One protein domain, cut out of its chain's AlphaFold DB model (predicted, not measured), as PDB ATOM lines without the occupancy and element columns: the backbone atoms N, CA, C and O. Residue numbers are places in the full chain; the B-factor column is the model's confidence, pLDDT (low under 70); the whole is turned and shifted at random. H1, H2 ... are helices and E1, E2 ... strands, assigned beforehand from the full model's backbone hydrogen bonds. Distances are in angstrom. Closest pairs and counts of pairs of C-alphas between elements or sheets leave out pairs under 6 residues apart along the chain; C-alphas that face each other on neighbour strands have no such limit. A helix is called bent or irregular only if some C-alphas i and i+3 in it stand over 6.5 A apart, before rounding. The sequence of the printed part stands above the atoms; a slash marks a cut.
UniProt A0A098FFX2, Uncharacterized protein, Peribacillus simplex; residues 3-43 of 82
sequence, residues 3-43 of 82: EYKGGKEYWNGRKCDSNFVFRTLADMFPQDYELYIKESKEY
ATOM      1  N   GLU A   3     198.112 253.197 176.069       68.00
ATOM      2  CA  GLU A   3     199.160 253.330 177.081       68.00
ATOM      3  C   GLU A   3     199.445 254.812 177.353       68.00
ATOM      4  O   GLU A   3     199.584 255.609 176.425       68.00
ATOM      5  N   TYR A   4     199.609 255.178 178.626       60.31
ATOM      6  CA  TYR A   4     200.006 256.526 179.039       60.31
ATOM      7  C   TYR A   4     201.448 256.499 179.554       60.31
ATOM      8  O   TYR A   4     201.750 255.836 180.544       60.31
ATOM      9  N   LYS A   5     202.358 257.217 178.884       66.25
ATOM     10  CA  LYS A   5     203.786 257.294 179.244       66.25
ATOM     11  C   LYS A   5     204.257 258.746 179.228       66.25
ATOM     12  O   LYS A   5     204.233 259.399 178.190       66.25
ATOM     13  N   GLY A   6     204.692 259.262 180.381       62.72
ATOM     14  CA  GLY A   6     205.258 260.615 180.497       62.72
ATOM     15  C   GLY A   6     204.314 261.733 180.034       62.72
ATOM     16  O   GLY A   6     204.741 262.631 179.310       62.72
ATOM     17  N   GLY A   7     203.021 261.632 180.370       60.69
ATOM     18  CA  GLY A   7     201.988 262.591 179.951       60.69
ATOM     19  C   GLY A   7     201.665 262.565 178.452       60.69
ATOM     20  O   GLY A   7     201.024 263.479 177.940       60.69
ATOM     21  N   LYS A   8     202.142 261.548 177.727       62.97
ATOM     22  CA  LYS A   8     201.887 261.327 176.302       62.97
ATOM     23  C   LYS A   8     201.148 260.007 176.126       62.97
ATOM     24  O   LYS A   8     201.396 259.041 176.846       62.97
ATOM     25  N   GLU A   9     200.250 259.987 175.158       70.44
ATOM     26  CA  GLU A   9     199.361 258.861 174.890       70.44
ATOM     27  C   GLU A   9     199.926 258.005 173.759       70.44
ATOM     28  O   GLU A   9     200.548 258.531 172.832       70.44
ATOM     29  N   TYR A  10     199.744 256.691 173.839       74.31
ATOM     30  CA  TYR A  10     200.274 255.729 172.881       74.31
ATOM     31  C   TYR A  10     199.226 254.661 172.541       74.31
ATOM     32  O   TYR A  10     198.498 254.191 173.411       74.31
ATOM     33  N   TRP A  11     199.191 254.229 171.282       71.69
ATOM     34  CA  TRP A  11     198.423 253.075 170.813       71.69
ATOM     35  C   TRP A  11     199.360 252.096 170.113       71.69
ATOM     36  O   TRP A  11     200.045 252.463 169.156       71.69
ATOM     37  N   ASN A  12     199.415 250.851 170.597       72.69
ATOM     38  CA  ASN A  12     200.313 249.809 170.079       72.69
ATOM     39  C   ASN A  12     201.772 250.300 169.939       72.69
ATOM     40  O   ASN A  12     202.408 250.141 168.898       72.69
ATOM     41  N   GLY A  13     202.279 250.975 170.978       71.62
ATOM     42  CA  GLY A  13     203.648 251.499 171.027       71.62
ATOM     43  C   GLY A  13     203.910 252.761 170.196       71.62
ATOM     44  O   GLY A  13     205.005 253.317 170.275       71.62
ATOM     45  N   ARG A  14     202.931 253.267 169.435       72.25
ATOM     46  CA  ARG A  14     203.056 254.526 168.683       72.25
ATOM     47  C   ARG A  14     202.446 255.669 169.468       72.25
ATOM     48  O   ARG A  14     201.324 255.546 169.941       72.25
ATOM     49  N   LYS A  15     203.174 256.781 169.586       75.25
ATOM     50  CA  LYS A  15     202.657 257.991 170.227       75.25
ATOM     51  C   LYS A  15     201.468 258.505 169.420       75.25
ATOM     52  O   LYS A  15     201.618 258.824 168.242       75.25
ATOM     53  N   CYS A  16     200.330 258.613 170.075       68.94
ATOM     54  CA  CYS A  16     199.114 259.170 169.525       68.94
ATOM     55  C   CYS A  16     198.928 260.606 170.006       68.94
ATOM     56  O   CYS A  16     199.494 261.039 171.016       68.94
ATOM     57  N   ASP A  17     198.150 261.373 169.253       69.44
ATOM     58  CA  ASP A  17     197.576 262.586 169.803       69.44
ATOM     59  C   ASP A  17     196.367 262.228 170.676       69.44
ATOM     60  O   ASP A  17     195.755 261.172 170.529       69.44
ATOM     61  N   SER A  18     196.022 263.135 171.590       65.81
ATOM     62  CA  SER A  18     194.877 262.949 172.490       65.81
ATOM     63  C   SER A  18     193.558 262.722 171.740       65.81
ATOM     64  O   SER A  18     192.626 262.086 172.215       65.81
ATOM     65  N   ASN A  19     193.502 263.180 170.492       71.56
ATOM     66  CA  ASN A  19     192.355 263.050 169.616       71.56
ATOM     67  C   ASN A  19     192.117 261.598 169.156       71.56
ATOM     68  O   ASN A  19     190.973 261.152 169.123       71.56
ATOM     69  N   PHE A  20     193.177 260.843 168.853       71.12
ATOM     70  CA  PHE A  20     193.079 259.434 168.465       71.12
ATOM     71  C   PHE A  20     192.453 258.566 169.565       71.12
ATOM     72  O   PHE A  20     191.624 257.707 169.272       71.12
ATOM     73  N   VAL A  21     192.814 258.801 170.830       71.94
ATOM     74  CA  VAL A  21     192.283 258.036 171.966       71.94
ATOM     75  C   VAL A  21     190.799 258.302 172.155       71.94
ATOM     76  O   VAL A  21     190.029 257.352 172.217       71.94
ATOM     77  N   PHE A  22     190.386 259.568 172.177       78.19
ATOM     78  CA  PHE A  22     188.974 259.906 172.343       78.19
ATOM     79  C   PHE A  22     188.103 259.383 171.201       78.19
ATOM     80  O   PHE A  22     187.019 258.874 171.460       78.19
ATOM     81  N   ARG A  23     188.595 259.407 169.958       72.94
ATOM     82  CA  ARG A  23     187.906 258.760 168.829       72.94
ATOM     83  C   ARG A  23     187.806 257.247 169.021       72.94
ATOM     84  O   ARG A  23     186.730 256.689 168.872       72.94
ATOM     85  N   THR A  24     188.893 256.604 169.442       75.31
ATOM     86  CA  THR A  24     188.903 255.155 169.692       75.31
ATOM     87  C   THR A  24     187.966 254.760 170.836       75.31
ATOM     88  O   THR A  24     187.273 253.754 170.738       75.31
ATOM     89  N   LEU A  25     187.918 255.540 171.920       78.12
ATOM     90  CA  LEU A  25     186.992 255.318 173.031       78.12
ATOM     91  C   LEU A  25     185.542 255.521 172.590       78.12
ATOM     92  O   LEU A  25     184.696 254.706 172.935       78.12
ATOM     93  N   ALA A  26     185.268 256.548 171.784       80.88
ATOM     94  CA  ALA A  26     183.943 256.784 171.222       80.88
ATOM     95  C   ALA A  26     183.486 255.619 170.317       80.88
ATOM     96  O   ALA A  26     182.332 255.202 170.395       80.88
ATOM     97  N   ASP A  27     184.400 255.048 169.523       78.75
ATOM     98  CA  ASP A  27     184.133 253.877 168.676       78.75
ATOM     99  C   ASP A  27     183.946 252.585 169.503       78.75
ATOM    100  O   ASP A  27     183.090 251.758 169.184       78.75
ATOM    101  N   MET A  28     184.730 252.397 170.575       82.25
ATOM    102  CA  MET A  28     184.641 251.226 171.464       82.25
ATOM    103  C   MET A  28     183.428 251.262 172.399       82.25
ATOM    104  O   MET A  28     182.905 250.207 172.760       82.25
ATOM    105  N   PHE A  29     182.985 252.457 172.791       83.38
ATOM    106  CA  PHE A  29     181.874 252.686 173.713       83.38
ATOM    107  C   PHE A  29     180.843 253.627 173.068       83.38
ATOM    108  O   PHE A  29     180.743 254.794 173.449       83.38
ATOM    109  N   PRO A  30     180.025 253.131 172.118       80.88
ATOM    110  CA  PRO A  30     179.080 253.970 171.378       80.88
ATOM    111  C   PRO A  30     178.050 254.670 172.274       80.88
ATOM    112  O   PRO A  30     177.549 255.737 171.935       80.88
ATOM    113  N   GLN A  31     177.740 254.073 173.428       82.69
ATOM    114  CA  GLN A  31     176.810 254.623 174.422       82.69
ATOM    115  C   GLN A  31     177.344 255.916 175.060       82.69
ATOM    116  O   GLN A  31     176.567 256.804 175.393       82.69
ATOM    117  N   ASP A  32     178.669 256.045 175.145       80.06
ATOM    118  CA  ASP A  32     179.383 257.189 175.715       80.06
ATOM    119  C   ASP A  32     180.055 258.036 174.620       80.06
ATOM    120  O   ASP A  32     180.918 258.870 174.903       80.06
ATOM    121  N   TYR A  33     179.674 257.839 173.351       78.00
ATOM    122  CA  TYR A  33     180.291 258.507 172.204       78.00
ATOM    123  C   TYR A  33     180.357 260.026 172.396       78.00
ATOM    124  O   TYR A  33     181.400 260.640 172.176       78.00
ATOM    125  N   GLU A  34     179.258 260.639 172.849       77.25
ATOM    126  CA  GLU A  34     179.203 262.079 173.093       77.25
ATOM    127  C   GLU A  34     180.182 262.549 174.170       77.25
ATOM    128  O   GLU A  34     180.749 263.633 174.044       77.25
ATOM    129  N   LEU A  35     180.371 261.755 175.225       80.50
ATOM    130  CA  LEU A  35     181.299 262.070 176.303       80.50
ATOM    131  C   LEU A  35     182.729 262.101 175.754       80.50
ATOM    132  O   LEU A  35     183.446 263.085 175.925       80.50
ATOM    133  N   TYR A  36     183.121 261.057 175.026       81.50
ATOM    134  CA  TYR A  36     184.476 260.946 174.499       81.50
ATOM    135  C   TYR A  36     184.746 261.930 173.360       81.50
ATOM    136  O   TYR A  36     185.800 262.565 173.338       81.50
ATOM    137  N   ILE A  37     183.802 262.136 172.435       78.25
ATOM    138  CA  ILE A  37     184.013 263.072 171.328       78.25
ATOM    139  C   ILE A  37     184.148 264.514 171.831       78.25
ATOM    140  O   ILE A  37     184.958 265.249 171.269       78.25
ATOM    141  N   LYS A  38     183.443 264.902 172.910       78.25
ATOM    142  CA  LYS A  38     183.564 266.232 173.541       78.25
ATOM    143  C   LYS A  38     184.973 266.511 174.057       78.25
ATOM    144  O   LYS A  38     185.462 267.637 173.966       78.25
ATOM    145  N   GLU A  39     185.655 265.469 174.517       76.50
ATOM    146  CA  GLU A  39     187.033 265.558 174.990       76.50
ATOM    147  C   GLU A  39     188.075 265.586 173.861       76.50
ATOM    148  O   GLU A  39     189.207 266.042 174.054       76.50
ATOM    149  N   SER A  40     187.690 265.178 172.649       75.81
ATOM    150  CA  SER A  40     188.579 265.173 171.490       75.81
ATOM    151  C   SER A  40     189.031 266.587 171.094       75.81
ATOM    152  O   SER A  40     188.263 267.554 171.081       75.81
ATOM    153  N   LYS A  41     190.303 266.727 170.696       71.88
ATOM    154  CA  LYS A  41     190.844 268.025 170.257       71.88
ATOM    155  C   LYS A  41     190.134 268.565 169.020       71.88
ATOM    156  O   LYS A  41     190.029 269.779 168.877       71.88
ATOM    157  N   GLU A  42     189.689 267.702 168.107       73.12
ATOM    158  CA  GLU A  42     188.922 268.133 166.932       73.12
ATOM    159  C   GLU A  42     187.614 268.808 167.332       73.12
ATOM    160  O   GLU A  42     187.273 269.859 166.787       73.12
ATOM    161  N   TYR A  43     186.914 268.239 168.310       76.25
ATOM    162  CA  TYR A  43     185.686 268.818 168.822       76.25
ATOM    163  C   TYR A  43     185.948 270.152 169.523       76.25
ATOM    164  O   TYR A  43     185.282 271.136 169.205       76.25
TER     165      TYR A  43
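AT A GLANCE: This is residues 3 to 43 of the 82 residues of an uncharacterized protein of Peribacillus simplex (UniProt A0A098FFX2). What shape do these coordinates draw? A small three-stranded sheet, E1, E2 and E3, makes one end of an elongated outline, and a helical hairpin of H1 and H2 makes the other, with H1 next to the sheet and H2 folded back along H1 away from it. What are the parts and their order? The printed part has 41 residues, with three named strands and then two named helices, E1 E2 E3 H1 H2; the sheet has the order E1 - E2 - E3, all antiparallel, and the class is mixed, helices and strands. How large is it? It is compact by its radius of gyration of the C-alphas, 10.3 A, and the C-alphas span 28 by 18 by 12 A.

IN THESE COORDINATES: Where are the strands? E1 is residues 3 to 5, beginning at C-alpha 3 at (199.160, 253.330, 177.081). E2 is residues 8 to 11, 10.5 A from first to last C-alpha, and E3 is residues 14 to 16. Where are the helices? H1 is residues 18 to 28, 15.6 A long from first to last C-alpha, beginning at C-alpha 18 at (194.877, 262.949, 172.490). H2 is residues 30 to 39, 14.5 A long, ending at C-alpha 39 at (187.033, 265.558, 174.990); it is irregular, with C-alphas 31 and 34 7.9 A apart.

HOW THE PARTS SIT: How do the strands pair? They form a meander, each strand the antiparallel neighbour of the one before. In the hairpin E1 and E2, at 150 degrees between directions, N 3 and O 10 are 2.9 A apart, within hydrogen-bond range. In the hairpin E2 and E3, at 120 degrees, N 11 and O 14 are 2.8 A apart, also within range. How do the helices stand to the sheet? H1 is on the sheet but only grazes it, with its residues 18 to 24; the closest C-alphas of E2 and H1 are those of Glu 9 and Ser 18, 6.5 A apart. H2 is not on the sheet and is apart from E1, E2 and E3. How do the helices stand to each other? H1 and H2 touch as a helical hairpin, at a shallow tilt of 12 degrees, opposite ways; their closest C-alphas are those of Ala 26 and Tyr 33, 4.2 A apart. Are their backbones well formed? In H1 every O i to N i+4 pair is within hydrogen-bond range, while in H2 3 of 6 are.

THE WHOLE: How far does it reach? The two C-alphas farthest apart are those of Gly 6 and Gln 31, at 29.7 A. Is the printed part whole, and are its links long? The printed part has no cut from residue 3 to residue 43, and the links E1 to E2, E2 to E3, E3 to H1 and H1 to H2 are tight. Where is confidence low? The mean pLDDT of the printed part is 73.9, and residues 3 to 8 and 16 to 18 of this predicted model are under 70.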